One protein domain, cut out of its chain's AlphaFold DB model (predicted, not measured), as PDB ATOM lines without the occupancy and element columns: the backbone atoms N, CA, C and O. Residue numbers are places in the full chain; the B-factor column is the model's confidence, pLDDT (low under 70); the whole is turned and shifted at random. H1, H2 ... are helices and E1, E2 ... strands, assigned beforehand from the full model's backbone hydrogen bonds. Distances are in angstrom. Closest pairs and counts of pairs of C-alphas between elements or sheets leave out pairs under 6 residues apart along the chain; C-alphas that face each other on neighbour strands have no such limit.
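What this domain is: This is residues 8 to 211 of the 212 residues of an uncharacterized protein of Escherichia coli (UniProt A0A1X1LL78). A sheet curled like part of a barrel, E2 E4 E7 E8 E9 E10, wraps round the short helix H3, with H5 outside the curl. Past H3, a smaller lobe of two short strand pairs, E1 with E5 and E3 with E6, makes the other end of the long axis, with H1 and H2 farthest out. The printed part has 204 residues, with five named helices and ten named strands in the order H1 H2 E1 E2 E3 H3 E4 E5 H4 E6 E7 E8 E9 E10 H5; the sheets are antiparallel. The class is mixed, helices and strands, with under half of the residues in named elements. The whole is compact, with a radius of gyration of the C-alphas of 17.2 A and spans of 52 by 37 by 30 A.

How they stand to each other: The largest sheet runs E2, residues 34 to 37, E4, 91 to 96, E7, 134 to 145, E8, 150 to 157, E9, 174 to 181, and E10, 188 to 190; it is strongly twisted. E7 to E10 form a meander, each strand the antiparallel neighbour of the one before, in three hairpins; E7 and E8 stand at 152 degrees. Within hydrogen-bond range are N 35 and O 95 at 2.9 A, N 94 and O 137 at 2.9 A, N 140 and O 154 at 2.8 A, N 153 and O 177 at 2.8 A, and N 180 and O 189 at 2.8 A. There are three layers, helices on both faces of this sheet: H3, residues 69 to 75, and H5, residues 198 to 203. The sheet curls round H3, and the closest C-alphas of H3 and E2, Cys 72 and His 35, are 6.2 A apart. H5 has a height over the sheet of 8.3 A and is only just over E8 and E9, with 3 C-alphas on each; its closest C-alpha pair with E8 is Phe 201 and Ala 154, 5.3 A. E3, residues 63 to 66, and E6, 118 to 121, are antiparallel, with N 65 and O 119 at 2.8 A. The closest C-alphas of E2 and E3, His 35 and Cys 65, are 4.9 A apart. E1, residues 24 to 28, and E5, 101 to 105, are antiparallel, with N 27 and O 102 at 2.9 A. The closest C-alphas of E5 and E6, Gln 104 and Val 119, are 4.6 A apart. H1, residues 8 to 14, comes nearest E5 with the C-alphas of Leu 9 and Asp 101, 7.3 A. H2, residues 18 to 21, is close to but not clearly touching H4, residues 107 to 110: the closest C-alphas, Thr 20 and Leu 109, are 7.3 A apart. Every O i to N i+4 pair is within hydrogen-bond range in H1, H3 and H5; H2 and H4 are too short for one.

Where its parts are: H1 begins at C-alpha 8 (-157.500, -110.704, -188.237). E7, 31.5 A long, begins at C-alpha 134 (-156.616, -118.024, -166.363) and bends by 51 degrees at residue 142. E9 is 23.1 A long, E8 21.9 A and E4 16.9 A. H5 ends at C-alpha 203 (-156.972, -114.636, -142.246).

The domain as a whole: The C-alphas farthest apart, Pro 18 and Gly 199, are 53.0 A apart. The printed part has no cut. The links E2 to E3, H3 to E4, E6 to E7 and E8 to E9 are long. The mean pLDDT of the printed part is 91.2; residues 84 to 86 and 113 to 116 are under 70.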
ATOM      1  N   SER A   8    -156.078-110.875-188.555       96.38
ATOM      2  CA  SER A   8    -157.500-110.704-188.237       96.38
ATOM      3  C   SER A   8    -157.771-109.440-187.411       96.38
ATOM      4  O   SER A   8    -158.788-108.785-187.629       96.38
ATOM      5  N   LEU A   9    -156.850-109.054-186.524       96.81
ATOM      6  CA  LEU A   9    -156.952-107.825-185.740       96.81
ATOM      7  C   LEU A   9    -156.716-106.579-186.606       96.81
ATOM      8  O   LEU A   9    -157.411-105.575-186.449       96.81
ATOM      9  N   VAL A  10    -155.793-106.660-187.570       96.94
ATOM     10  CA  VAL A  10    -155.585-105.599-188.572       96.94
ATOM     11  C   VAL A  10    -156.858-105.378-189.386       96.94
ATOM     12  O   VAL A  10    -157.358-104.259-189.465       96.94
ATOM     13  N   LYS A  11    -157.455-106.460-189.897       96.94
ATOM     14  CA  LYS A  11    -158.723-106.397-190.633       96.94
ATOM     15  C   LYS A  11    -159.867-105.842-189.780       96.94
ATOM     16  O   LYS A  11    -160.697-105.089-190.282       96.94
ATOM     17  N   TRP A  12    -159.916-106.188-188.492       96.69
ATOM     18  CA  TRP A  12    -160.892-105.612-187.566       96.69
ATOM     19  C   TRP A  12    -160.757-104.087-187.476       96.69
ATOM     20  O   TRP A  12    -161.780-103.399-187.500       96.69
ATOM     21  N   LEU A  13    -159.527-103.559-187.428       96.44
ATOM     22  CA  LEU A  13    -159.260-102.118-187.385       96.44
ATOM     23  C   LEU A  13    -159.697-101.416-188.676       96.44
ATOM     24  O   LEU A  13    -160.347-100.375-188.614       96.44
ATOM     25  N   GLU A  14    -159.388-102.003-189.834       96.12
ATOM     26  CA  GLU A  14    -159.788-101.487-191.154       96.12
ATOM     27  C   GLU A  14    -161.312-101.391-191.318       96.12
ATOM     28  O   GLU A  14    -161.811-100.559-192.073       96.12
ATOM     29  N   GLN A  15    -162.059-102.228-190.595       95.12
ATOM     30  CA  GLN A  15    -163.521-102.248-190.598       95.12
ATOM     31  C   GLN A  15    -164.151-101.297-189.569       95.12
ATOM     32  O   GLN A  15    -165.375-101.148-189.550       95.12
ATOM     33  N   GLN A  16    -163.355-100.653-188.706       95.00
ATOM     34  CA  GLN A  16    -163.884 -99.704-187.731       95.00
ATOM     35  C   GLN A  16    -164.300 -98.385-188.382       95.00
ATOM     36  O   GLN A  16    -163.740 -97.935-189.383       95.00
ATOM     37  N   LEU A  17    -165.255 -97.700-187.746       92.50
ATOM     38  CA  LEU A  17    -165.601 -96.332-188.121       92.50
ATOM     39  C   LEU A  17    -164.351 -95.434-188.057       92.50
ATOM     40  O   LEU A  17    -163.576 -95.550-187.101       92.50
ATOM     41  N   PRO A  18    -164.178 -94.464-188.979       92.38
ATOM     42  CA  PRO A  18    -162.984 -93.614-189.015       92.38
ATOM     43  C   PRO A  18    -162.679 -92.894-187.693       92.38
ATOM     44  O   PRO A  18    -161.519 -92.669-187.360       92.38
ATOM     45  N   ARG A  19    -163.718 -92.545-186.921       90.06
ATOM     46  CA  ARG A  19    -163.581 -91.911-185.599       90.06
ATOM     47  C   ARG A  19    -162.931 -92.822-184.551       90.06
ATOM     48  O   ARG A  19    -162.259 -92.319-183.659       90.06
ATOM     49  N   THR A  20    -163.137 -94.131-184.670       91.69
ATOM     50  CA  THR A  20    -162.590 -95.159-183.781       91.69
ATOM     51  C   THR A  20    -161.203 -95.554-184.263       91.69
ATOM     52  O   THR A  20    -160.257 -95.517-183.485       91.69
ATOM     53  N   ALA A  21    -161.059 -95.835-185.563       93.31
ATOM     54  CA  ALA A  21    -159.798 -96.274-186.159       93.31
ATOM     55  C   ALA A  21    -158.643 -95.284-185.919       93.31
ATOM     56  O   ALA A  21    -157.523 -95.695-185.645       93.31
ATOM     57  N   LYS A  22    -158.920 -93.972-185.946       93.19
ATOM     58  CA  LYS A  22    -157.924 -92.917-185.673       93.19
ATOM     59  C   LYS A  22    -157.500 -92.809-184.204       93.19
ATOM     60  O   LYS A  22    -156.531 -92.118-183.909       93.19
ATOM     61  N   LYS A  23    -158.250 -93.420-183.287       92.62
ATOM     62  CA  LYS A  23    -158.090 -93.278-181.833       92.62
ATOM     63  C   LYS A  23    -157.672 -94.575-181.152       92.62
ATOM     64  O   LYS A  23    -157.741 -94.672-179.930       92.62
ATOM     65  N   VAL A  24    -157.254 -95.567-181.924       93.38
ATOM     66  CA  VAL A  24    -156.732 -96.822-181.397       93.38
ATOM     67  C   VAL A  24    -155.413 -97.164-182.071       93.38
ATOM     68  O   VAL A  24    -155.173 -96.789-183.217       93.38
ATOM     69  N   SER A  25    -154.571 -97.910-181.372       94.06
ATOM     70  CA  SER A  25    -153.396 -98.561-181.941       94.06
ATOM     71  C   SER A  25    -153.453-100.064-181.686       94.06
ATOM     72  O   SER A  25    -154.079-100.524-180.732       94.06
ATOM     73  N   LEU A  26    -152.826-100.848-182.562       96.12
ATOM     74  CA  LEU A  26    -152.679-102.289-182.362       96.12
ATOM     75  C   LEU A  26    -151.379-102.557-181.615       96.12
ATOM     76  O   LEU A  26    -150.356-101.932-181.905       96.12
ATOM     77  N   LYS A  27    -151.414-103.483-180.662       94.81
ATOM     78  CA  LYS A  27    -150.259-103.815-179.834       94.81
ATOM     79  C   LYS A  27    -150.170-105.316-179.614       94.81
ATOM     80  O   LYS A  27    -151.176-105.958-179.333       94.81
ATOM     81  N   LYS A  28    -148.952-105.850-179.690       95.31
ATOM     82  CA  LYS A  28    -148.624-107.190-179.210       95.31
ATOM     83  C   LYS A  28    -148.017-107.043-177.825       95.31
ATOM     84  O   LYS A  28    -147.089-106.257-177.646       95.31
ATOM     85  N   LEU A  29    -148.587-107.715-176.835       94.00
ATOM     86  CA  LEU A  29    -148.058-107.698-175.474       94.00
ATOM     87  C   LEU A  29    -147.053-108.830-175.271       94.00
ATOM     88  O   LEU A  29    -147.290-109.952-175.706       94.00
ATOM     89  N   ASP A  30    -145.996-108.557-174.507       91.44
ATOM     90  CA  ASP A  30    -145.026-109.581-174.084       91.44
ATOM     91  C   ASP A  30    -145.570-110.474-172.956       91.44
ATOM     92  O   ASP A  30    -145.046-111.549-172.674       91.44
ATOM     93  N   SER A  31    -146.617-110.014-172.267       91.62
ATOM     94  CA  SER A  31    -147.198-110.670-171.093       91.62
ATOM     95  C   SER A  31    -148.722-110.634-171.126       91.62
ATOM     96  O   SER A  31    -149.324-109.949-171.956       91.62
ATOM     97  N   ALA A  32    -149.346-111.417-170.242       94.56
ATOM     98  CA  ALA A  32    -150.795-111.508-170.165       94.56
ATOM     99  C   ALA A  32    -151.446-110.151-169.906       94.56
ATOM    100  O   ALA A  32    -151.112-109.532-168.896       94.56
ATOM    101  N   PRO A  33    -152.399-109.699-170.750       96.38
ATOM    102  CA  PRO A  33    -153.276-108.627-170.340       96.38
ATOM    103  C   PRO A  33    -154.091-109.127-169.150       96.38
ATOM    104  O   PRO A  33    -154.554-110.273-169.119       96.38
ATOM    105  N   LEU A  34    -154.232-108.254-168.165       96.81
ATOM    106  CA  LEU A  34    -154.829-108.558-166.881       96.81
ATOM    107  C   LEU A  34    -156.219-107.937-166.769       96.81
ATOM    108  O   LEU A  34    -156.469-106.851-167.288       96.81
ATOM    109  N   HIS A  35    -157.117-108.602-166.054       95.81
ATOM    110  CA  HIS A  35    -158.420-108.060-165.672       95.81
ATOM    111  C   HIS A  35    -158.696-108.375-164.208       95.81
ATOM    112  O   HIS A  35    -158.320-109.436-163.719       95.81
ATOM    113  N   ILE A  36    -159.390-107.478-163.513       95.12
ATOM    114  CA  ILE A  36    -159.759-107.659-162.111       95.12
ATOM    115  C   ILE A  36    -161.272-107.528-161.937       95.12
ATOM    116  O   ILE A  36    -161.904-106.659-162.536       95.12
ATOM    117  N   SER A  37    -161.866-108.404-161.126       94.12
ATOM    118  CA  SER A  37    -163.301-108.377-160.829       94.12
ATOM    119  C   SER A  37    -163.580-108.748-159.377       94.12
ATOM    120  O   SER A  37    -162.895-109.586-158.800       94.12
ATOM    121  N   ASP A  38    -164.636-108.170-158.811       93.00
ATOM    122  CA  ASP A  38    -165.233-108.546-157.524       93.00
ATOM    123  C   ASP A  38    -165.958-109.907-157.572       93.00
ATOM    124  O   ASP A  38    -166.413-110.422-156.552       93.00
ATOM    125  N   ARG A  39    -166.078-110.520-158.759       92.44
ATOM    126  CA  ARG A  39    -166.781-111.791-158.964       92.44
ATOM    127  C   ARG A  39    -165.932-112.804-159.714       92.44
ATOM    128  O   ARG A  39    -165.054-112.468-160.511       92.44
ATOM    129  N   LYS A  40    -166.250-114.079-159.484       94.19
ATOM    130  CA  LYS A  40    -165.680-115.179-160.257       94.19
ATOM    131  C   LYS A  40    -166.348-115.236-161.635       94.19
ATOM    132  O   LYS A  40    -167.558-115.429-161.713       94.19
ATOM    133  N   ILE A  41    -165.571-115.074-162.701       95.81
ATOM    134  CA  ILE A  41    -166.048-115.043-164.087       95.81
ATOM    135  C   ILE A  41    -165.425-116.235-164.827       95.81
ATOM    136  O   ILE A  41    -164.213-116.253-165.031       95.81
ATOM    137  N   PRO A  42    -166.218-117.254-165.205       95.81
ATOM    138  CA  PRO A  42    -165.692-118.450-165.865       95.81
ATOM    139  C   PRO A  42    -165.395-118.231-167.355       95.81
ATOM    140  O   PRO A  42    -164.538-118.911-167.915       95.81
ATOM    141  N   VAL A  43    -166.116-117.309-167.995       96.75
ATOM    142  CA  VAL A  43    -165.993-116.975-169.417       96.75
ATOM    143  C   VAL A  43    -166.196-115.474-169.570       96.75
ATOM    144  O   VAL A  43    -167.144-114.912-169.018       96.75
ATOM    145  N   PHE A  44    -165.306-114.832-170.318       97.00
ATOM    146  CA  PHE A  44    -165.439-113.443-170.726       97.00
ATOM    147  C   PHE A  44    -165.907-113.364-172.178       97.00
ATOM    148  O   PHE A  44    -165.345-114.006-173.061       97.00
ATOM    149  N   THR A  45    -166.896-112.510-172.420       95.56
ATOM    150  CA  THR A  45    -167.386-112.177-173.759       95.56
ATOM    151  C   THR A  45    -167.199-110.679-173.969       95.56
ATOM    152  O   THR A  45    -167.666-109.901-173.125       95.56
ATOM    153  N   PRO A  46    -166.524-110.245-175.052       95.50
ATOM    154  CA  PRO A  46    -166.439-108.834-175.392       95.50
ATOM    155  C   PRO A  46    -167.830-108.211-175.487       95.50
ATOM    156  O   PRO A  46    -168.704-108.693-176.205       95.50
ATOM    157  N   ARG A  47    -168.039-107.120-174.754       93.56
ATOM    158  CA  ARG A  47    -169.313-106.394-174.712       93.56
ATOM    159  C   ARG A  47    -169.065-104.900-174.644       93.56
ATOM    160  O   ARG A  47    -167.963-104.473-174.304       93.56
ATOM    161  N   ILE A  48    -170.081-104.099-174.946       90.62
ATOM    162  CA  ILE A  48    -170.038-102.684-174.569       90.62
ATOM    163  C   ILE A  48    -170.042-102.630-173.034       90.62
ATOM    164  O   ILE A  48    -170.920-103.257-172.427       90.62
ATOM    165  N   PRO A  49    -169.063-101.979-172.380       83.62
ATOM    166  CA  PRO A  49    -169.042-101.918-170.926       83.62
ATOM    167  C   PRO A  49    -170.332-101.281-170.387       83.62
ATOM    168  O   PRO A  49    -170.865-100.339-170.962       83.62
ATOM    169  N   TYR A  50    -170.853-101.798-169.274       74.06
ATOM    170  CA  TYR A  50    -172.066-101.241-168.654       74.06
ATOM    171  C   TYR A  50    -171.794 -99.929-167.912       74.06
ATOM    172  O   TYR A  50    -172.656 -99.063-167.831       74.06
ATOM    173  N   SER A  51    -170.586 -99.794-167.368       71.38
ATOM    174  CA  SER A  51    -170.120 -98.618-166.638       71.38
ATOM    175  C   SER A  51    -169.152 -97.850-167.530       71.38
ATOM    176  O   SER A  51    -167.941 -97.947-167.340       71.38
ATOM    177  N   VAL A  52    -169.705 -97.152-168.516       74.06
ATOM    178  CA  VAL A  52    -168.969 -96.248-169.408       74.06
ATOM    179  C   VAL A  52    -169.098 -94.808-168.932       74.06
ATOM    180  O   VAL A  52    -170.144 -94.432-168.396       74.06
ATOM    181  N   TYR A  53    -168.071 -93.991-169.158       74.31
ATOM    182  CA  TYR A  53    -168.226 -92.541-169.010       74.31
ATOM    183  C   TYR A  53    -169.232 -92.003-170.037       74.31
ATOM    184  O   TYR A  53    -169.517 -92.649-171.052       74.31
ATOM    185  N   SER A  54    -169.813 -90.828-169.771       74.50
ATOM    186  CA  SER A  54    -170.808 -90.218-170.668       74.50
ATOM    187  C   SER A  54    -170.291 -90.107-172.102       74.50
ATOM    188  O   SER A  54    -171.040 -90.395-173.038       74.50
ATOM    189  N   ASP A  55    -168.999 -89.798-172.227       80.62
ATOM    190  CA  ASP A  55    -168.322 -89.444-173.474       80.62
ATOM    191  C   ASP A  55    -167.482 -90.602-174.047       80.62
ATOM    192  O   ASP A  55    -166.864 -90.462-175.101       80.62
ATOM    193  N   GLU A  56    -167.455 -91.755-173.370       82.56
ATOM    194  CA  GLU A  56    -166.744 -92.949-173.834       82.56
ATOM    195  C   GLU A  56    -167.436 -93.555-175.062       82.56
ATOM    196  O   GLU A  56    -168.668 -93.606-175.147       82.56
ATOM    197  N   ASP A  57    -166.652 -94.066-176.018       82.00
ATOM    198  CA  ASP A  57    -167.217 -94.719-177.199       82.00
ATOM    199  C   ASP A  57    -167.919 -96.039-176.830       82.00
ATOM    200  O   ASP A  57    -167.323 -96.990-176.299       82.00
ATOM    201  N   LYS A  58    -169.211 -96.091-177.173       88.25
ATOM    202  CA  LYS A  58    -170.140 -97.194-176.878       88.25
ATOM    203  C   LYS A  58    -170.361 -98.122-178.075       88.25
ATOM    204  O   LYS A  58    -171.383 -98.800-178.138       88.25
ATOM    205  N   THR A  59    -169.443 -98.131-179.044       88.38
ATOM    206  CA  THR A  59    -169.581 -98.906-180.290       88.38
ATOM    207  C   THR A  59    -168.603-100.060-180.427       88.38
ATOM    208  O   THR A  59    -168.803-100.903-181.292       88.38
ATOM    209  N   VAL A  60    -167.591-100.146-179.559       92.19
ATOM    210  CA  VAL A  60    -166.586-101.218-179.591       92.19
ATOM    211  C   VAL A  60    -166.829-102.243-178.477       92.19
ATOM    212  O   VAL A  60    -166.521-101.940-177.318       92.19
ATOM    213  N   PRO A  61    -167.341-103.455-178.783       94.12
ATOM    214  CA  PRO A  61    -167.400-104.555-177.827       94.12
ATOM    215  C   PRO A  61    -165.995-104.998-177.435       94.12
ATOM    216  O   PRO A  61    -165.153-105.247-178.299       94.12
ATOM    217  N   ARG A  62    -165.741-105.089-176.130       94.38
ATOM    218  CA  ARG A  62    -164.392-105.294-175.602       94.38
ATOM    219  C   ARG A  62    -164.381-105.989-174.251       94.38
ATOM    220  O   ARG A  62    -165.357-105.943-173.500       94.38
ATOM    221  N   ILE A  63    -163.242-106.592-173.935       94.81
ATOM    222  CA  ILE A  63    -162.834-106.891-172.564       94.81
ATOM    223  C   ILE A  63    -161.766-105.861-172.189       94.81
ATOM    224  O   ILE A  63    -160.685-105.843-172.778       94.81
ATOM    225  N   CYS A  64    -162.084-104.995-171.228       92.69
ATOM    226  CA  CYS A  64    -161.162-103.991-170.696       92.69
ATOM    227  C   CYS A  64    -160.079-104.675-169.861       92.69
ATOM    228  O   CYS A  64    -160.402-105.330-168.872       92.69
ATOM    229  N   CYS A  65    -158.817-104.531-170.245       94.50
ATOM    230  CA  CYS A  65    -157.680-105.143-169.569       94.50
ATOM    231  C   CYS A  65    -156.586-104.106-169.286       94.50
ATOM    232  O   CYS A  65    -156.633-102.967-169.754       94.50
ATOM    233  N   SER A  66    -155.567-104.499-168.533       93.44
ATOM    234  CA  SER A  66    -154.393-103.671-168.258       93.44
ATOM    235  C   SER A  66    -153.106-104.465-168.426       93.44
ATOM    236  O   SER A  66    -153.103-105.691-168.398       93.44
ATOM    237  N   VAL A  67    -151.999-103.753-168.621       93.31
ATOM    238  CA  VAL A  67    -150.678-104.358-168.857       93.31
ATOM    239  C   VAL A  67    -149.946-104.770-167.572       93.31
ATOM    240  O   VAL A  67    -148.958-105.493-167.645       93.31
ATOM    241  N   ASP A  68    -150.401-104.302-166.408       94.56
ATOM    242  CA  ASP A  68    -149.891-104.673-165.085       94.56
ATOM    243  C   ASP A  68    -150.947-104.470-163.984       94.56
ATOM    244  O   ASP A  68    -152.016-103.888-164.213       94.56
ATOM    245  N   LEU A  69    -150.669-105.016-162.794       95.44
ATOM    246  CA  LEU A  69    -151.620-105.054-161.681       95.44
ATOM    247  C   LEU A  69    -151.949-103.656-161.147       95.44
ATOM    248  O   LEU A  69    -153.110-103.387-160.843       95.44
ATOM    249  N   GLU A  70    -150.970-102.750-161.076       94.69
ATOM    250  CA  GLU A  70    -151.208-101.371-160.653       94.69
ATOM    251  C   GLU A  70    -152.276-100.710-161.534       94.69
ATOM    252  O   GLU A  70    -153.240-100.127-161.032       94.69
ATOM    253  N   ARG A  71    -152.158-100.843-162.859       91.38
ATOM    254  CA  ARG A  71    -153.137-100.273-163.791       91.38
ATOM    255  C   ARG A  71    -154.482-100.987-163.746       91.38
ATOM    256  O   ARG A  71    -155.503-100.313-163.880       91.38
ATOM    257  N   CYS A  72    -154.514-102.296-163.482       91.88
ATOM    258  CA  CYS A  72    -155.772-102.995-163.205       91.88
ATOM    259  C   CYS A  72    -156.506-102.385-162.007       91.88
ATOM    260  O   CYS A  72    -157.702-102.112-162.105       91.88
ATOM    261  N   LEU A  73    -155.797-102.138-160.900       93.00
ATOM    262  CA  LEU A  73    -156.369-101.526-159.698       93.00
ATOM    263  C   LEU A  73    -156.885-100.110-159.989       93.00
ATOM    264  O   LEU A  73    -158.005 -99.777-159.600       93.00
ATOM    265  N   ARG A  74    -156.129 -99.311-160.757       89.38
ATOM    266  CA  ARG A  74    -156.568 -97.980-161.226       89.38
ATOM    267  C   ARG A  74    -157.846 -98.056-162.059       89.38
ATOM    268  O   ARG A  74    -158.764 -97.266-161.842       89.38
ATOM    269  N   GLY A  75    -157.945 -99.032-162.961       84.75
ATOM    270  CA  GLY A  75    -159.122 -99.244-163.808       84.75
ATOM    271  C   GLY A  75    -160.398 -99.585-163.037       84.75
ATOM    272  O   GLY A  75    -161.498 -99.359-163.540       84.75
ATOM    273  N   VAL A  76    -160.271-100.072-161.800       86.56
ATOM    274  CA  VAL A  76    -161.408-100.403-160.936       86.56
ATOM    275  C   VAL A  76    -161.514 -99.513-159.694       86.56
ATOM    276  O   VAL A  76    -162.147 -99.899-158.710       86.56
ATOM    277  N   ARG A  77    -160.976 -98.284-159.768       86.94
ATOM    278  CA  ARG A  77    -160.949 -97.291-158.673       86.94
ATOM    279  C   ARG A  77    -162.262 -97.137-157.900       86.94
ATOM    280  O   ARG A  77    -162.240 -96.906-156.700       86.94
ATOM    281  N   ARG A  78    -163.405 -97.291-158.580       83.44
ATOM    282  CA  ARG A  78    -164.747 -97.151-157.990       83.44
ATOM    283  C   ARG A  78    -165.004 -98.106-156.821       83.44
ATOM    284  O   ARG A  78    -165.876 -97.820-156.018       83.44
ATOM    285  N   TYR A  79    -164.290 -99.233-156.743       87.00
ATOM    286  CA  TYR A  79    -164.419-100.173-155.624       87.00
ATOM    287  C   TYR A  79    -163.638 -99.740-154.377       87.00
ATOM    288  O   TYR A  79    -163.835-100.331-153.319       87.00
ATOM    289  N   PHE A  80    -162.762 -98.740-154.502       88.44
ATOM    290  CA  PHE A  80    -161.951 -98.200-153.409       88.44
ATOM    291  C   PHE A  80    -162.402 -96.803-152.973       88.44
ATOM    292  O   PHE A  80    -161.968 -96.306-151.945       88.44
ATOM    293  N   THR A  81    -163.224 -96.112-153.764       82.81
ATOM    294  CA  THR A  81    -163.730 -94.789-153.382       82.81
ATOM    295  C   THR A  81    -164.876 -94.959-152.380       82.81
ATOM    296  O   THR A  81    -165.871 -95.597-152.738       82.81
ATOM    297  N   PRO A  82    -164.787 -94.386-151.165       79.06
ATOM    298  CA  PRO A  82    -165.905 -94.374-150.232       79.06
ATOM    299  C   PRO A  82    -167.121 -93.708-150.875       79.06
ATOM    300  O   PRO A  82    -167.034 -92.595-151.390       79.06
ATOM    301  N   ALA A  83    -168.263 -94.384-150.855       71.00
ATOM    302  CA  ALA A  83    -169.538 -93.784-151.221       71.00
ATOM    303  C   ALA A  83    -170.594 -94.225-150.214       71.00
ATOM    304  O   ALA A  83    -170.563 -95.365-149.752       71.00
ATOM    305  N   GLU A  84    -171.556 -93.349-149.924       59.09
ATOM    306  CA  GLU A  84    -172.618 -93.581-148.927       59.09
ATOM    307  C   GLU A  84    -173.416 -94.877-149.163       59.09
ATOM    308  O   GLU A  84    -174.032 -95.408-148.245       59.09
ATOM    309  N   THR A  85    -173.395 -95.401-150.392       53.84
ATOM    310  CA  THR A  85    -174.117 -96.612-150.812       53.84
ATOM    311  C   THR A  85    -173.210 -97.728-151.341       53.84
ATOM    312  O   THR A  85    -173.713 -98.779-151.745       53.84
ATOM    313  N   ALA A  86    -171.884 -97.537-151.375       62.03
ATOM    314  CA  ALA A  86    -170.973 -98.546-151.910       62.03
ATOM    315  C   ALA A  86    -170.609 -99.583-150.843       62.03
ATOM    316  O   ALA A  86    -170.074 -99.259-149.786       62.03
ATOM    317  N   ASN A  87    -170.847-100.857-151.162       72.25
ATOM    318  CA  ASN A  87    -170.351-101.961-150.351       72.25
ATOM    319  C   ASN A  87    -168.833-102.076-150.516       72.25
ATOM    320  O   ASN A  87    -168.333-102.175-151.640       72.25
ATOM    321  N   VAL A  88    -168.121-102.128-149.390       85.88
ATOM    322  CA  VAL A  88    -166.703-102.495-149.348       85.88
ATOM    323  C   VAL A  88    -166.535-103.858-150.018       85.88
ATOM    324  O   VAL A  88    -167.235-104.811-149.677       85.88
ATOM    325  N   VAL A  89    -165.619-103.954-150.982       90.62
ATOM    326  CA  VAL A  89    -165.331-105.208-151.684       90.62
ATOM    327  C   VAL A  89    -164.204-105.939-150.948       90.62
ATOM    328  O   VAL A  89    -163.058-105.492-151.005       90.62
ATOM    329  N   PRO A  90    -164.482-107.069-150.271       92.81
ATOM    330  CA  PRO A  90    -163.472-107.757-149.472       92.81
ATOM    331  C   PRO A  90    -162.538-108.625-150.320       92.81
ATOM    332  O   PRO A  90    -161.499-109.064-149.836       92.81
ATOM    333  N   ARG A  91    -162.910-108.927-151.571       95.44
ATOM    334  CA  ARG A  91    -162.198-109.888-152.415       95.44
ATOM    335  C   ARG A  91    -162.269-109.513-153.886       95.44
ATOM    336  O   ARG A  91    -163.345-109.231-154.408       95.44
ATOM    337  N   PHE A  92    -161.134-109.630-154.561       97.06
ATOM    338  CA  PHE A  92    -161.021-109.514-156.006       97.06
ATOM    339  C   PHE A  92    -160.335-110.739-156.604       97.06
ATOM    340  O   PHE A  92    -159.440-111.337-156.006       97.06
ATOM    341  N   TYR A  93    -160.726-111.074-157.823       97.62
ATOM    342  CA  TYR A  93    -160.109-112.103-158.646       97.62
ATOM    343  C   TYR A  93    -159.304-111.430-159.750       97.62
ATOM    344  O   TYR A  93    -159.838-110.575-160.463       97.62
ATOM    345  N   LEU A  94    -158.040-111.828-159.893       97.88
ATOM    346  CA  LEU A  94    -157.154-111.372-160.954       97.88
ATOM    347  C   LEU A  94    -157.087-112.437-162.047       97.88
ATOM    348  O   LEU A  94    -156.772-113.605-161.797       97.88
ATOM    349  N   TYR A  95    -157.363-112.015-163.271       98.06
ATOM    350  CA  TYR A  95    -157.382-112.846-164.462       98.06
ATOM    351  C   TYR A  95    -156.270-112.435-165.411       98.06
ATOM    352  O   TYR A  95    -155.981-111.249-165.544       98.06
ATOM    353  N   GLY A  96    -155.700-113.415-166.100       97.44
ATOM    354  CA  GLY A  96    -154.856-113.224-167.271       97.44
ATOM    355  C   GLY A  96    -155.477-113.938-168.464       97.44
ATOM    356  O   GLY A  96    -156.060-115.013-168.317       97.44
ATOM    357  N   PHE A  97    -155.368-113.342-169.644       97.31
ATOM    358  CA  PHE A  97    -155.813-113.967-170.893       97.31
ATOM    359  C   PHE A  97    -154.618-114.519-171.659       97.31
ATOM    360  O   PHE A  97    -153.497-114.101-171.389       97.31
ATOM    361  N   ASP A  98    -154.836-115.410-172.622       95.25
ATOM    362  CA  ASP A  98    -153.791-115.862-173.558       95.25
ATOM    363  C   ASP A  98    -153.704-114.975-174.805       95.25
ATOM    364  O   ASP A  98    -152.654-114.901-175.437       95.25
ATOM    365  N   GLU A  99    -154.770-114.231-175.118       95.81
ATOM    366  CA  GLU A  99    -154.755-113.218-176.176       95.81
ATOM    367  C   GLU A  99    -153.710-112.137-175.868       95.81
ATOM    368  O   GLU A  99    -153.711-111.554-174.781       95.81
ATOM    369  N   ARG A 100    -152.797-111.881-176.808       95.62
ATOM    370  CA  ARG A 100    -151.724-110.872-176.684       95.62
ATOM    371  C   ARG A 100    -151.847-109.773-177.724       95.62
ATOM    372  O   ARG A 100    -151.261-108.710-177.532       95.62
ATOM    373  N   ASP A 101    -152.578-110.029-178.802       96.50
ATOM    374  CA  ASP A 101    -152.843-109.067-179.853       96.50
ATOM    375  C   ASP A 101    -154.067-108.245-179.425       96.50
ATOM    376  O   ASP A 101    -155.202-108.716-179.402       96.50
ATOM    377  N   VAL A 102    -153.812-107.013-178.990       96.44
ATOM    378  CA  VAL A 102    -154.794-106.153-178.324       96.44
ATOM    379  C   VAL A 102    -154.914-104.799-179.009       96.44
ATOM    380  O   VAL A 102    -154.020-104.338-179.724       96.44
ATOM    381  N   VAL A 103    -156.032-104.133-178.746       95.88
ATOM    382  CA  VAL A 103    -156.292-102.757-179.167       95.88
ATOM    383  C   VAL A 103    -155.996-101.831-177.996       95.88
ATOM    384  O   VAL A 103    -156.557-101.997-176.921       95.88
ATOM    385  N   GLN A 104    -155.143-100.836-178.182       93.81
ATOM    386  CA  GLN A 104    -154.904 -99.800-177.188       93.81
ATOM    387  C   GLN A 104    -155.720 -98.549-177.557       93.81
ATOM    388  O   GLN A 104    -155.414 -97.911-178.568       93.81
ATOM    389  N   PRO A 105    -156.766 -98.190-176.791       92.06
ATOM    390  CA  PRO A 105    -157.507 -96.954-177.014       92.06
ATOM    391  C   PRO A 105    -156.698 -95.723-176.606       92.06
ATOM    392  O   PRO A 105    -155.889 -95.755-175.675       92.06
ATOM    393  N   SER A 106    -156.977 -94.595-177.252       89.62
ATOM    394  CA  SER A 106    -156.586 -93.289-176.738       89.62
ATOM    395  C   SER A 106    -157.456 -92.893-175.539       89.62
ATOM    396  O   SER A 106    -158.558 -93.415-175.322       89.62
ATOM    397  N   ILE A 107    -156.976 -91.913-174.770       84.06
ATOM    398  CA  ILE A 107    -157.735 -91.320-173.659       84.06
ATOM    399  C   ILE A 107    -159.056 -90.727-174.164       84.06
ATOM    400  O   ILE A 107    -160.081 -90.861-173.510       84.06
ATOM    401  N   GLU A 108    -159.068 -90.136-175.359       83.88
ATOM    402  CA  GLU A 108    -160.285 -89.562-175.938       83.88
ATOM    403  C   GLU A 108    -161.357 -90.604-176.276       83.88
ATOM    404  O   GLU A 108    -162.528 -90.257-176.370       83.88
ATOM    405  N   LEU A 109    -160.969 -91.856-176.542       84.94
ATOM    406  CA  LEU A 109    -161.912 -92.915-176.902       84.94
ATOM    407  C   LEU A 109    -162.458 -93.637-175.667       84.94
ATOM    408  O   LEU A 109    -163.639 -93.975-175.618       84.94
ATOM    409  N   SER A 110    -161.587 -93.874-174.685       80.94
ATOM    410  CA  SER A 110    -161.946 -94.473-173.394       80.94
ATOM    411  C   SER A 110    -162.616 -93.474-172.444       80.94
ATOM    412  O   SER A 110    -163.271 -93.893-171.497       80.94
ATOM    413  N   ALA A 111    -162.445 -92.170-172.690       75.31
ATOM    414  CA  ALA A 111    -162.873 -91.067-171.830       75.31
ATOM    415  C   ALA A 111    -162.441 -91.217-170.358       75.31
ATOM    416  O   ALA A 111    -163.027 -90.597-169.471       75.31
ATOM    417  N   GLU A 112    -161.394 -92.006-170.085       70.31
ATOM    418  CA  GLU A 112    -160.850 -92.168-168.742       70.31
ATOM    419  C   GLU A 112    -159.361 -91.782-168.703       70.31
ATOM    420  O   GLU A 112    -158.492 -92.598-169.024       70.31
ATOM    421  N   PRO A 113    -159.029 -90.556-168.250       61.66
ATOM    422  CA  PRO A 113    -157.647 -90.075-168.207       61.66
ATOM    423  C   PRO A 113    -156.758 -90.872-167.239       61.66
ATOM    424  O   PRO A 113    -155.537 -90.867-167.378       61.66
ATOM    425  N   TYR A 114    -157.355 -91.604-166.293       62.34
ATOM    426  CA  TYR A 114    -156.643 -92.378-165.269       62.34
ATOM    427  C   TYR A 114    -156.375 -93.837-165.659       62.34
ATOM    428  O   TYR A 114    -155.645 -94.538-164.957       62.34
ATOM    429  N   ARG A 115    -156.911 -94.299-166.796       63.34
ATOM    430  CA  ARG A 115    -156.656 -95.630-167.369       63.34
ATOM    431  C   ARG A 115    -155.523 -95.596-168.395       63.34
ATOM    432  O   ARG A 115    -155.610 -96.163-169.484       63.34
ATOM    433  N   ALA A 116    -154.426 -94.926-168.049       58.94
ATOM    434  CA  ALA A 116    -153.225 -94.932-168.876       58.94
ATOM    435  C   ALA A 116    -152.788 -96.385-169.155       58.94
ATOM    436  O   ALA A 116    -152.537 -97.145-168.223       58.94
ATOM    437  N   ASN A 117    -152.686 -96.759-170.436       70.62
ATOM    438  CA  ASN A 117    -152.381 -98.117-170.917       70.62
ATOM    439  C   ASN A 117    -153.435 -99.198-170.608       70.62
ATOM    440  O   ASN A 117    -153.085-100.374-170.472       70.62
ATOM    441  N   GLU A 118    -154.716 -98.826-170.542       88.25
ATOM    442  CA  GLU A 118    -155.783 -99.786-170.830       88.25
ATOM    443  C   GLU A 118    -155.562-100.404-172.217       88.25
ATOM    444  O   GLU A 118    -155.105 -99.745-173.154       88.25
ATOM    445  N   VAL A 119    -155.867-101.691-172.326       94.12
ATOM    446  CA  VAL A 119    -155.843-102.445-173.577       94.12
ATOM    447  C   VAL A 119    -157.110-103.279-173.675       94.12
ATOM    448  O   VAL A 119    -157.669-103.712-172.669       94.12
ATOM    449  N   TRP A 120    -157.585-103.492-174.890       95.31
ATOM    450  CA  TRP A 120    -158.849-104.141-175.181       95.31
ATOM    451  C   TRP A 120    -158.613-105.418-175.965       95.31
ATOM    452  O   TRP A 120    -157.967-105.407-177.015       95.31
ATOM    453  N   ILE A 121    -159.214-106.502-175.488       97.00
ATOM    454  CA  ILE A 121    -159.441-107.679-176.321       97.00
ATOM    455  C   ILE A 121    -160.776-107.475-177.038       97.00
ATOM    456  O   ILE A 121    -161.807-107.269-176.390       97.00
ATOM    457  N   VAL A 122    -160.745-107.505-178.368       96.94
ATOM    458  CA  VAL A 122    -161.902-107.276-179.250       96.94
ATOM    459  C   VAL A 122    -162.261-108.561-180.004       96.94
ATOM    460  O   VAL A 122    -161.396-109.416-180.195       96.94
ATOM    461  N   PRO A 123    -163.515-108.739-180.457       95.75
ATOM    462  CA  PRO A 123    -163.946-109.963-181.131       95.75
ATOM    463  C   PRO A 123    -163.497-110.000-182.607       95.75
ATOM    464  O   PRO A 123    -164.323-109.994-183.517       95.75
ATOM    465  N   HIS A 124    -162.184-110.017-182.866       95.12
ATOM    466  CA  HIS A 124    -161.630-109.996-184.232       95.12
ATOM    467  C   HIS A 124    -161.549-111.382-184.903       95.12
ATOM    468  O   HIS A 124    -161.350-111.474-186.115       95.12
ATOM    469  N   ARG A 125    -161.733-112.470-184.143       93.88
ATOM    470  CA  ARG A 125    -161.889-113.856-184.629       93.88
ATOM    471  C   ARG A 125    -162.824-114.648-183.712       93.88
ATOM    472  O   ARG A 125    -163.103-114.229-182.591       93.88
ATOM    473  N   LEU A 126    -163.298-115.808-184.178       90.38
ATOM    474  CA  LEU A 126    -164.272-116.642-183.454       90.38
ATOM    475  C   LEU A 126    -163.824-117.004-182.029       90.38
ATOM    476  O   LEU A 126    -164.627-116.945-181.105       90.38
ATOM    477  N   SER A 127    -162.535-117.289-181.828       90.31
ATOM    478  CA  SER A 127    -161.984-117.609-180.505       90.31
ATOM    479  C   SER A 127    -162.005-116.438-179.514       90.31
ATOM    480  O   SER A 127    -161.764-116.652-178.332       90.31
ATOM    481  N   ASN A 128    -162.294-115.208-179.959       91.62
ATOM    482  CA  ASN A 128    -162.423-114.046-179.082       91.62
ATOM    483  C   ASN A 128    -163.861-113.756-178.635       91.62
ATOM    484  O   ASN A 128    -164.066-112.812-177.879       91.62
ATOM    485  N   TRP A 129    -164.857-114.527-179.078       92.31
ATOM    486  CA  TRP A 129    -166.249-114.331-178.653       92.31
ATOM    487  C   TRP A 129    -166.523-114.890-177.255       92.31
ATOM    488  O   TRP A 129    -167.284-114.304-176.489       92.31
ATOM    489  N   GLU A 130    -165.855-115.985-176.901       94.56
ATOM    490  CA  GLU A 130    -165.900-116.588-175.573       94.56
ATOM    491  C   GLU A 130    -164.484-116.957-175.148       94.56
ATOM    492  O   GLU A 130    -163.901-117.933-175.616       94.56
ATOM    493  N   ILE A 131    -163.918-116.153-174.256       95.88
ATOM    494  CA  ILE A 131    -162.545-116.320-173.802       95.88
ATOM    495  C   ILE A 131    -162.575-116.863-172.381       95.88
ATOM    496  O   ILE A 131    -163.105-116.235-171.460       95.88
ATOM    497  N   LYS A 132    -161.979-118.040-172.197       96.31
ATOM    498  CA  LYS A 132    -161.729-118.600-170.870       96.31
ATOM    499  C   LYS A 132    -160.470-117.946-170.296       96.31
ATOM    500  O   LYS A 132    -159.411-118.067-170.908       96.31
ATOM    501  N   PRO A 133    -160.565-117.234-169.164       96.62
ATOM    502  CA  PRO A 133    -159.406-116.634-168.528       96.62
ATOM    503  C   PRO A 133    -158.637-117.677-167.709       96.62
ATOM    504  O   PRO A 133    -159.211-118.653-167.218       96.62
ATOM    505  N   SER A 134    -157.366-117.398-167.449       96.56
ATOM    506  CA  SER A 134    -156.616-118.024-166.363       96.56
ATOM    507  C   SER A 134    -156.781-117.187-165.095       96.56
ATOM    508  O   SER A 134    -156.617-115.969-165.132       96.56
ATOM    509  N   VAL A 135    -157.100-117.813-163.958       96.38
ATOM    510  CA  VAL A 135    -157.073-117.124-162.656       96.38
ATOM    511  C   VAL A 135    -155.621-117.046-162.200       96.38
ATOM    512  O   VAL A 135    -155.042-118.038-161.754       96.38
ATOM    513  N   VAL A 136    -155.025-115.865-162.338       96.56
ATOM    514  CA  VAL A 136    -153.599-115.645-162.062       96.56
ATOM    515  C   VAL A 136    -153.350-115.240-160.615       96.56
ATOM    516  O   VAL A 136    -152.228-115.372-160.133       96.56
ATOM    517  N   GLY A 137    -154.386-114.786-159.909       96.50
ATOM    518  CA  GLY A 137    -154.284-114.454-158.499       96.50
ATOM    519  C   GLY A 137    -155.592-114.013-157.863       96.50
ATOM    520  O   GLY A 137    -156.652-113.961-158.493       96.50
ATOM    521  N   GLU A 138    -155.493-113.683-156.587       97.62
ATOM    522  CA  GLU A 138    -156.592-113.235-155.747       97.62
ATOM    523  C   GLU A 138    -156.099-112.146-154.798       97.62
ATOM    524  O   GLU A 138    -154.991-112.232-154.271       97.62
ATOM    525  N   LEU A 139    -156.928-111.125-154.588       98.19
ATOM    526  CA  LEU A 139    -156.669-110.051-153.640       98.19
ATOM    527  C   LEU A 139    -157.753-110.064-152.564       98.19
ATOM    528  O   LEU A 139    -158.933-110.212-152.886       98.19
ATOM    529  N   ARG A 140    -157.367-109.891-151.302       97.88
ATOM    530  CA  ARG A 140    -158.264-109.849-150.141       97.88
ATOM    531  C   ARG A 140    -158.006-108.604-149.316       97.88
ATOM    532  O   ARG A 140    -156.852-108.245-149.103       97.88
ATOM    533  N   LEU A 141    -159.065-107.960-148.849       97.44
ATOM    534  CA  LEU A 141    -158.960-106.812-147.961       97.44
ATOM    535  C   LEU A 141    -158.465-107.263-146.584       97.44
ATOM    536  O   LEU A 141    -159.064-108.135-145.968       97.44
ATOM    537  N   VAL A 142    -157.380-106.658-146.109       97.50
ATOM    538  CA  VAL A 142    -156.783-106.908-144.784       97.50
ATOM    539  C   VAL A 142    -157.131-105.780-143.820       97.50
ATOM    540  O   VAL A 142    -157.418-106.009-142.642       97.50
ATOM    541  N   ARG A 143    -157.100-104.540-144.316       96.69
ATOM    542  CA  ARG A 143    -157.369-103.348-143.514       96.69
ATOM    543  C   ARG A 143    -158.030-102.265-144.345       96.69
ATOM    544  O   ARG A 143    -157.633-102.027-145.485       96.69
ATOM    545  N   LEU A 144    -158.990-101.596-143.726       94.81
ATOM    546  CA  LEU A 144    -159.589-100.354-144.177       94.81
ATOM    547  C   LEU A 144    -159.212 -99.252-143.178       94.81
ATOM    548  O   LEU A 144    -159.487 -99.385-141.988       94.81
ATOM    549  N   ALA A 145    -158.555 -98.201-143.650       93.69
ATOM    550  CA  ALA A 145    -158.077 -97.083-142.840       93.69
ATOM    551  C   ALA A 145    -158.488 -95.739-143.453       93.69
ATOM    552  O   ALA A 145    -159.034 -95.707-144.564       93.69
ATOM    553  N   ASP A 146    -158.211 -94.648-142.738       91.44
ATOM    554  CA  ASP A 146    -158.394 -93.271-143.201       91.44
ATOM    555  C   ASP A 146    -159.835 -93.024-143.671       91.44
ATOM    556  O   ASP A 146    -160.077 -92.652-144.817       91.44
ATOM    557  N   ASN A 147    -160.817 -93.337-142.820       88.06
ATOM    558  CA  ASN A 147    -162.251 -93.275-143.153       88.06
ATOM    559  C   ASN A 147    -162.648 -94.001-144.458       88.06
ATOM    560  O   ASN A 147    -163.596 -93.614-145.143       88.06
ATOM    561  N   GLY A 148    -161.926 -95.064-144.816       88.94
ATOM    562  CA  GLY A 148    -162.180 -95.848-146.021       88.94
ATOM    563  C   GLY A 148    -161.400 -95.408-147.254       88.94
ATOM    564  O   GLY A 148    -161.547 -96.035-148.295       88.94
ATOM    565  N   TYR A 149    -160.554 -94.382-147.166       91.56
ATOM    566  CA  TYR A 149    -159.721 -93.954-148.290       91.56
ATOM    567  C   TYR A 149    -158.447 -94.790-148.450       91.56
ATOM    568  O   TYR A 149    -157.741 -94.634-149.444       91.56
ATOM    569  N   SER A 150    -158.144 -95.697-147.521       94.50
ATOM    570  CA  SER A 150    -156.934 -96.516-147.560       94.50
ATOM    571  C   SER A 150    -157.263 -97.998-147.398       94.50
ATOM    572  O   SER A 150    -157.768 -98.439-146.366       94.50
ATOM    573  N   HIS A 151    -156.983 -98.779-148.440       96.25
ATOM    574  CA  HIS A 151    -157.256-100.211-148.513       96.25
ATOM    575  C   HIS A 151    -155.948-100.992-148.565       96.25
ATOM    576  O   HIS A 151    -155.242-100.973-149.573       96.25
ATOM    577  N   THR A 152    -155.639-101.738-147.512       97.88
ATOM    578  CA  THR A 152    -154.526-102.689-147.523       97.88
ATOM    579  C   THR A 152    -155.030-104.048-148.004       97.88
ATOM    580  O   THR A 152    -155.956-104.612-147.418       97.88
ATOM    581  N   LEU A 153    -154.435-104.567-149.077       98.31
ATOM    582  CA  LEU A 153    -154.813-105.813-149.736       98.31
ATOM    583  C   LEU A 153    -153.702-106.857-149.594       98.31
ATOM    584  O   LEU A 153    -152.557-106.585-149.949       98.31
ATOM    585  N   ALA A 154    -154.058-108.069-149.171       98.38
ATOM    586  CA  ALA A 154    -153.220-109.251-149.321       98.38
ATOM    587  C   ALA A 154    -153.439-109.854-150.714       98.38
ATOM    588  O   ALA A 154    -154.573-110.038-151.149       98.38
ATOM    589  N   VAL A 155    -152.360-110.190-151.408       98.19
ATOM    590  CA  VAL A 155    -152.328-110.640-152.798       98.19
ATOM    591  C   VAL A 155    -151.668-112.012-152.849       98.19
ATOM    592  O   VAL A 155    -150.530-112.166-152.417       98.19
ATOM    593  N   ALA A 156    -152.361-112.998-153.405       98.06
ATOM    594  CA  ALA A 156    -151.804-114.310-153.719       98.06
ATOM    595  C   ALA A 156    -151.740-114.483-155.236       98.06
ATOM    596  O   ALA A 156    -152.729-114.225-155.929       98.06
ATOM    597  N   LEU A 157    -150.595-114.927-155.753       97.06
ATOM    598  CA  LEU A 157    -150.368-115.089-157.188       97.06
ATOM    599  C   LEU A 157    -149.976-116.526-157.523       97.06
ATOM    600  O   LEU A 157    -149.109-117.115-156.883       97.06
ATOM    601  N   ASN A 158    -150.576-117.072-158.576       95.00
ATOM    602  CA  ASN A 158    -150.263-118.409-159.088       95.00
ATOM    603  C   ASN A 158    -149.099-118.395-160.092       95.00
ATOM    604  O   ASN A 158    -148.555-119.443-160.424       95.00
ATOM    605  N   GLN A 159    -148.732-117.216-160.591       95.38
ATOM    606  CA  GLN A 159    -147.670-117.003-161.572       95.38
ATOM    607  C   GLN A 159    -147.046-115.618-161.387       95.38
ATOM    608  O   GLN A 159    -147.601-114.780-160.676       95.38
ATOM    609  N   ASP A 160    -145.920-115.369-162.052       96.81
ATOM    610  CA  ASP A 160    -145.280-114.056-162.039       96.81
ATOM    611  C   ASP A 160    -146.220-112.989-162.626       96.81
ATOM    612  O   ASP A 160    -146.748-113.135-163.734       96.81
ATOM    613  N   VAL A 161    -146.421-111.900-161.886       96.44
ATOM    614  CA  VAL A 161    -147.243-110.760-162.303       96.44
ATOM    615  C   VAL A 161    -146.474-109.478-162.052       96.44
ATOM    616  O   VAL A 161    -145.966-109.225-160.961       96.44
ATOM    617  N   ARG A 162    -146.393-108.632-163.074       96.31
ATOM    618  CA  ARG A 162    -145.815-107.301-162.932       96.31
ATOM    619  C   ARG A 162    -146.779-106.430-162.125       96.31
ATOM    620  O   ARG A 162    -147.940-106.295-162.511       96.31
ATOM    621  N   LEU A 163    -146.307-105.851-161.020       96.62
ATOM    622  CA  LEU A 163    -147.078-104.835-160.303       96.62
ATOM    623  C   LEU A 163    -147.062-103.539-161.106       96.62
ATOM    624  O   LEU A 163    -148.117-103.011-161.441       96.62
ATOM    625  N   ASN A 164    -145.857-103.083-161.440       94.19
ATOM    626  CA  ASN A 164    -145.589-101.856-162.178       94.19
ATOM    627  C   ASN A 164    -144.240-101.949-162.917       94.19
ATOM    628  O   ASN A 164    -143.624-103.014-163.000       94.19
ATOM    629  N   ALA A 165    -143.752-100.837-163.471       91.31
ATOM    630  CA  ALA A 165    -142.481-100.815-164.202       91.31
ATOM    631  C   ALA A 165    -141.276-101.284-163.358       91.31
ATOM    632  O   ALA A 165    -140.339-101.855-163.917       91.31
ATOM    633  N   ASN A 166    -141.332-101.095-162.037       94.69
ATOM    634  CA  ASN A 166    -140.212-101.281-161.119       94.69
ATOM    635  C   ASN A 166    -140.262-102.611-160.356       94.69
ATOM    636  O   ASN A 166    -139.229-103.065-159.871       94.69
ATOM    637  N   GLN A 167    -141.433-103.249-160.252       97.19
ATOM    638  CA  GLN A 167    -141.611-104.431-159.413       97.19
ATOM    639  C   GLN A 167    -142.317-105.586-160.138       97.19
ATOM    640  O   GLN A 167    -143.429-105.456-160.659       97.19
ATOM    641  N   LEU A 168    -141.665-106.753-160.117       97.38
ATOM    642  CA  LEU A 168    -142.223-108.043-160.519       97.38
ATOM    643  C   LEU A 168    -142.544-108.862-159.265       97.38
ATOM    644  O   LEU A 168    -141.658-109.105-158.448       97.38
ATOM    645  N   LEU A 169    -143.791-109.306-159.139       97.69
ATOM    646  CA  LEU A 169    -144.249-110.179-158.064       97.69
ATOM    647  C   LEU A 169    -144.138-111.630-158.523       97.69
ATOM    648  O   LEU A 169    -144.533-111.951-159.645       97.69
ATOM    649  N   LYS A 170    -143.582-112.495-157.677       97.56
ATOM    650  CA  LYS A 170    -143.324-113.897-158.003       97.56
ATOM    651  C   LYS A 170    -144.534-114.777-157.729       97.56
ATOM    652  O   LYS A 170    -145.213-114.627-156.714       97.56
ATOM    653  N   GLY A 171    -144.788-115.708-158.646       96.88
ATOM    654  CA  GLY A 171    -145.793-116.746-158.443       96.88
ATOM    655  C   GLY A 171    -145.445-117.636-157.248       96.88
ATOM    656  O   GLY A 171    -144.279-117.937-157.010       96.88
ATOM    657  N   GLY A 172    -146.461-118.059-156.496       95.56
ATOM    658  CA  GLY A 172    -146.305-118.883-155.294       95.56
ATOM    659  C   GLY A 172    -146.009-118.102-154.007       95.56
ATOM    660  O   GLY A 172    -146.051-118.701-152.933       95.56
ATOM    661  N   SER A 173    -145.768-116.791-154.096       95.94
ATOM    662  CA  SER A 173    -145.592-115.895-152.945       95.94
ATOM    663  C   SER A 173    -146.874-115.121-152.611       95.94
ATOM    664  O   SER A 173    -147.817-115.039-153.406       95.94
ATOM    665  N   PHE A 174    -146.889-114.541-151.410       98.12
ATOM    666  CA  PHE A 174    -147.972-113.705-150.900       98.12
ATOM    667  C   PHE A 174    -147.446-112.304-150.646       98.12
ATOM    668  O   PHE A 174    -146.363-112.136-150.094       98.12
ATOM    669  N   TYR A 175    -148.221-111.296-151.018       98.56
ATOM    670  CA  TYR A 175    -147.820-109.903-150.895       98.56
ATOM    671  C   TYR A 175    -148.884-109.075-150.190       98.56
ATOM    672  O   TYR A 175    -150.056-109.419-150.209       98.56
ATOM    673  N   GLU A 176    -148.483-107.961-149.607       98.19
ATOM    674  CA  GLU A 176    -149.357-106.891-149.159       98.19
ATOM    675  C   GLU A 176    -149.058-105.637-149.976       98.19
ATOM    676  O   GLU A 176    -147.896-105.285-150.179       98.19
ATOM    677  N   LEU A 177    -150.105-104.955-150.430       98.25
ATOM    678  CA  LEU A 177    -150.015-103.622-151.022       98.25
ATOM    679  C   LEU A 177    -151.137-102.741-150.484       98.25
ATOM    680  O   LEU A 177    -152.151-103.240-149.999       98.25
ATOM    681  N   THR A 178    -150.965-101.428-150.561       98.12
ATOM    682  CA  THR A 178    -151.987-100.466-150.137       98.12
ATOM    683  C   THR A 178    -152.448 -99.633-151.320       98.12
ATOM    684  O   THR A 178    -151.631 -99.129-152.089       98.12
ATOM    685  N   VAL A 179    -153.765 -99.511-151.458       96.12
ATOM    686  CA  VAL A 179    -154.442 -98.621-152.395       96.12
ATOM    687  C   VAL A 179    -154.977 -97.432-151.608       96.12
ATOM    688  O   VAL A 179    -155.829 -97.602-150.740       96.12
ATOM    689  N   THR A 180    -154.489 -96.237-151.917       94.88
ATOM    690  CA  THR A 180    -154.912 -94.988-151.275       94.88
ATOM    691  C   THR A 180    -155.679 -94.134-152.272       94.88
ATOM    692  O   THR A 180    -155.170 -93.827-153.348       94.88
ATOM    693  N   CYS A 181    -156.893 -93.739-151.923       90.56
ATOM    694  CA  CYS A 181    -157.770 -92.891-152.715       90.56
ATOM    695  C   CYS A 181    -157.583 -91.424-152.332       90.56
ATOM    696  O   CYS A 181    -157.501 -91.090-151.153       90.56
ATOM    697  N   SER A 182    -157.554 -90.534-153.322       85.44
ATOM    698  CA  SER A 182    -157.618 -89.098-153.056       85.44
ATOM    699  C   SER A 182    -159.056 -88.681-152.736       85.44
ATOM    700  O   SER A 182    -159.996 -89.069-153.427       85.44
ATOM    701  N   GLU A 183    -159.227 -87.858-151.700       78.06
ATOM    702  CA  GLU A 183    -160.525 -87.260-151.347       78.06
ATOM    703  C   GLU A 183    -160.975 -86.190-152.352       78.06
ATOM    704  O   GLU A 183    -162.160 -85.884-152.468       78.06
ATOM    705  N   ARG A 184    -160.021 -85.574-153.060       76.56
ATOM    706  CA  ARG A 184    -160.259 -84.389-153.902       76.56
ATOM    707  C   ARG A 184    -160.193 -84.688-155.386       76.56
ATOM    708  O   ARG A 184    -160.834 -84.010-156.183       76.56
ATOM    709  N   GLU A 185    -159.396 -85.681-155.754       75.50
ATOM    710  CA  GLU A 185    -159.173 -86.063-157.137       75.50
ATOM    711  C   GLU A 185    -159.611 -87.511-157.351       75.50
ATOM    712  O   GLU A 185    -159.427 -88.346-156.471       75.50
ATOM    713  N   PRO A 186    -160.131 -87.868-158.533       73.56
ATOM    714  CA  PRO A 186    -160.502 -89.244-158.867       73.56
ATOM    715  C   PRO A 186    -159.272 -90.134-159.150       73.56
ATOM    716  O   PRO A 186    -159.273 -90.940-160.081       73.56
ATOM    717  N   GLN A 187    -158.218 -89.990-158.347       82.06
ATOM    718  CA  GLN A 187    -156.961 -90.716-158.440       82.06
ATOM    719  C   GLN A 187    -156.803 -91.683-157.269       82.06
ATOM    720  O   GLN A 187    -157.233 -91.409-156.148       82.06
ATOM    721  N   ILE A 188    -156.133 -92.800-157.541       89.06
ATOM    722  CA  ILE A 188    -155.646 -93.712-156.508       89.06
ATOM    723  C   ILE A 188    -154.130 -93.848-156.622       89.06
ATOM    724  O   ILE A 188    -153.576 -93.736-157.716       89.06
ATOM    725  N   THR A 189    -153.463 -94.135-155.516       92.44
ATOM    726  CA  THR A 189    -152.038 -94.461-155.446       92.44
ATOM    727  C   THR A 189    -151.897 -95.885-154.944       92.44
ATOM    728  O   THR A 189    -152.646 -96.311-154.071       92.44
ATOM    729  N   ILE A 190    -150.960 -96.634-155.519       95.38
ATOM    730  CA  ILE A 190    -150.683 -98.016-155.144       95.38
ATOM    731  C   ILE A 190    -149.262 -98.048-154.586       95.38
ATOM    732  O   ILE A 190    -148.346 -97.529-155.224       95.38
ATOM    733  N   SER A 191    -149.084 -98.607-153.391       97.62
ATOM    734  CA  SER A 191    -147.756 -98.801-152.807       97.62
ATOM    735  C   SER A 191    -146.985 -99.903-153.532       97.62
ATOM    736  O   SER A 191    -147.583-100.801-154.127       97.62
ATOM    737  N   ASP A 192    -145.662 -99.921-153.370       97.56
ATOM    738  CA  ASP A 192    -144.901-101.143-153.631       97.56
ATOM    739  C   ASP A 192    -145.443-102.291-152.772       97.56
ATOM    740  O   ASP A 192    -145.935-102.092-151.651       97.56
ATOM    741  N   ALA A 193    -145.356-103.500-153.314       98.00
ATOM    742  CA  ALA A 193    -145.781-104.705-152.633       98.00
ATOM    743  C   ALA A 193    -144.684-105.214-151.691       98.00
ATOM    744  O   ALA A 193    -143.502-105.249-152.045       98.00
ATOM    745  N   LYS A 194    -145.079-105.667-150.502       98.06
ATOM    746  CA  LYS A 194    -144.194-106.297-149.515       98.06
ATOM    747  C   LYS A 194    -144.582-107.753-149.351       98.06
ATOM    748  O   LYS A 194    -145.764-108.051-149.258       98.06
ATOM    749  N   GLU A 195    -143.616-108.661-149.332       98.00
ATOM    750  CA  GLU A 195    -143.917-110.075-149.104       98.00
ATOM    751  C   GLU A 195    -144.454-110.287-147.679       98.00
ATOM    752  O   GLU A 195    -143.959-109.692-146.719       98.00
ATOM    753  N   ILE A 196    -145.487-111.115-147.553       98.19
ATOM    754  CA  ILE A 196    -146.157-111.445-146.293       98.19
ATOM    755  C   ILE A 196    -146.255-112.959-146.127       98.19
ATOM    756  O   ILE A 196    -146.083-113.731-147.069       98.19
ATOM    757  N   SER A 197    -146.575-113.408-144.914       97.38
ATOM    758  CA  SER A 197    -146.879-114.816-144.695       97.38
ATOM    759  C   SER A 197    -148.239-115.181-145.295       97.38
ATOM    760  O   SER A 197    -149.188-114.393-145.283       97.38
ATOM    761  N   ARG A 198    -148.368-116.436-145.736       96.75
ATOM    762  CA  ARG A 198    -149.650-117.016-146.160       96.75
ATOM    763  C   ARG A 198    -150.760-116.833-145.116       96.75
ATOM    764  O   ARG A 198    -151.912-116.630-145.484       96.75
ATOM    765  N   GLY A 199    -150.414-116.881-143.827       97.12
ATOM    766  CA  GLY A 199    -151.375-116.745-142.731       97.12
ATOM    767  C   GLY A 199    -152.145-115.423-142.759       97.12
ATOM    768  O   GLY A 199    -153.337-115.425-142.474       97.12
ATOM    769  N   ILE A 200    -151.509-114.320-143.174       96.44
ATOM    770  CA  ILE A 200    -152.181-113.017-143.317       96.44
ATOM    771  C   ILE A 200    -153.219-113.073-144.447       96.44
ATOM    772  O   ILE A 200    -154.353-112.632-144.273       96.44
ATOM    773  N   PHE A 201    -152.864-113.672-145.587       97.12
ATOM    774  CA  PHE A 201    -153.789-113.844-146.709       97.12
ATOM    775  C   PHE A 201    -154.971-114.761-146.358       97.12
ATOM    776  O   PHE A 201    -156.112-114.481-146.730       97.12
ATOM    777  N   ASP A 202    -154.719-115.855-145.639       96.06
ATOM    778  CA  ASP A 202    -155.763-116.792-145.219       96.06
ATOM    779  C   ASP A 202    -156.696-116.172-144.161       96.06
ATOM    780  O   ASP A 202    -157.910-116.350-144.251       96.06
ATOM    781  N   ALA A 203    -156.169-115.369-143.229       95.44
ATOM    782  CA  ALA A 203    -156.972-114.636-142.246       95.44
ATOM    783  C   ALA A 203    -157.907-113.599-142.897       95.44
ATOM    784  O   ALA A 203    -159.074-113.504-142.514       95.44
ATOM    785  N   ALA A 204    -157.435-112.911-143.944       94.56
ATOM    786  CA  ALA A 204    -158.194-111.902-144.692       94.56
ATOM    787  C   ALA A 204    -159.452-112.443-145.403       94.56
ATOM    788  O   ALA A 204    -160.251-111.681-145.942       94.56
ATOM    789  N   LEU A 205    -159.641-113.768-145.448       90.00
ATOM    790  CA  LEU A 205    -160.889-114.367-145.923       90.00
ATOM    791  C   LEU A 205    -162.040-114.182-144.925       90.00
ATOM    792  O   LEU A 205    -163.196-114.117-145.337       90.00
ATOM    793  N   ASN A 206    -161.719-114.149-143.631       88.62
ATOM    794  CA  ASN A 206    -162.698-114.177-142.549       88.62
ATOM    795  C   ASN A 206    -162.981-112.780-141.999       88.62
ATOM    796  O   ASN A 206    -164.125-112.470-141.676       88.62
ATOM    797  N   GLU A 207    -161.949-111.944-141.894       90.06
ATOM    798  CA  GLU A 207    -162.047-110.618-141.294       90.06
ATOM    799  C   GLU A 207    -161.066-109.630-141.927       90.06
ATOM    800  O   GLU A 207    -160.029-110.007-142.471       90.06
ATOM    801  N   TYR A 208    -161.399-108.347-141.814       92.38
ATOM    802  CA  TYR A 208    -160.491-107.241-142.077       92.38
ATOM    803  C   TYR A 208    -160.596-106.236-140.936       92.38
ATOM    804  O   TYR A 208    -161.632-106.107-140.281       92.38
ATOM    805  N   THR A 209    -159.510-105.515-140.692       93.50
ATOM    806  CA  THR A 209    -159.457-104.504-139.634       93.50
ATOM    807  C   THR A 209    -159.966-103.162-140.145       93.50
ATOM    808  O   THR A 209    -159.719-102.798-141.293       93.50
ATOM    809  N   VAL A 210    -160.674-102.416-139.296       91.56
ATOM    810  CA  VAL A 210    -161.084-101.036-139.585       91.56
ATOM    811  C   VAL A 210    -160.403-100.121-138.584       91.56
ATOM    812  O   VAL A 210    -160.572-100.291-137.377       91.56
ATOM    813  N   THR A 211    -159.631 -99.165-139.084       88.50
ATOM    814  CA  THR A 211    -159.009 -98.115-138.275       88.50
ATOM    815  C   THR A 211    -159.538 -96.754-138.724       88.50
ATOM    816  O   THR A 211    -159.747 -96.585-139.926       88.50
TER     817      THR A 211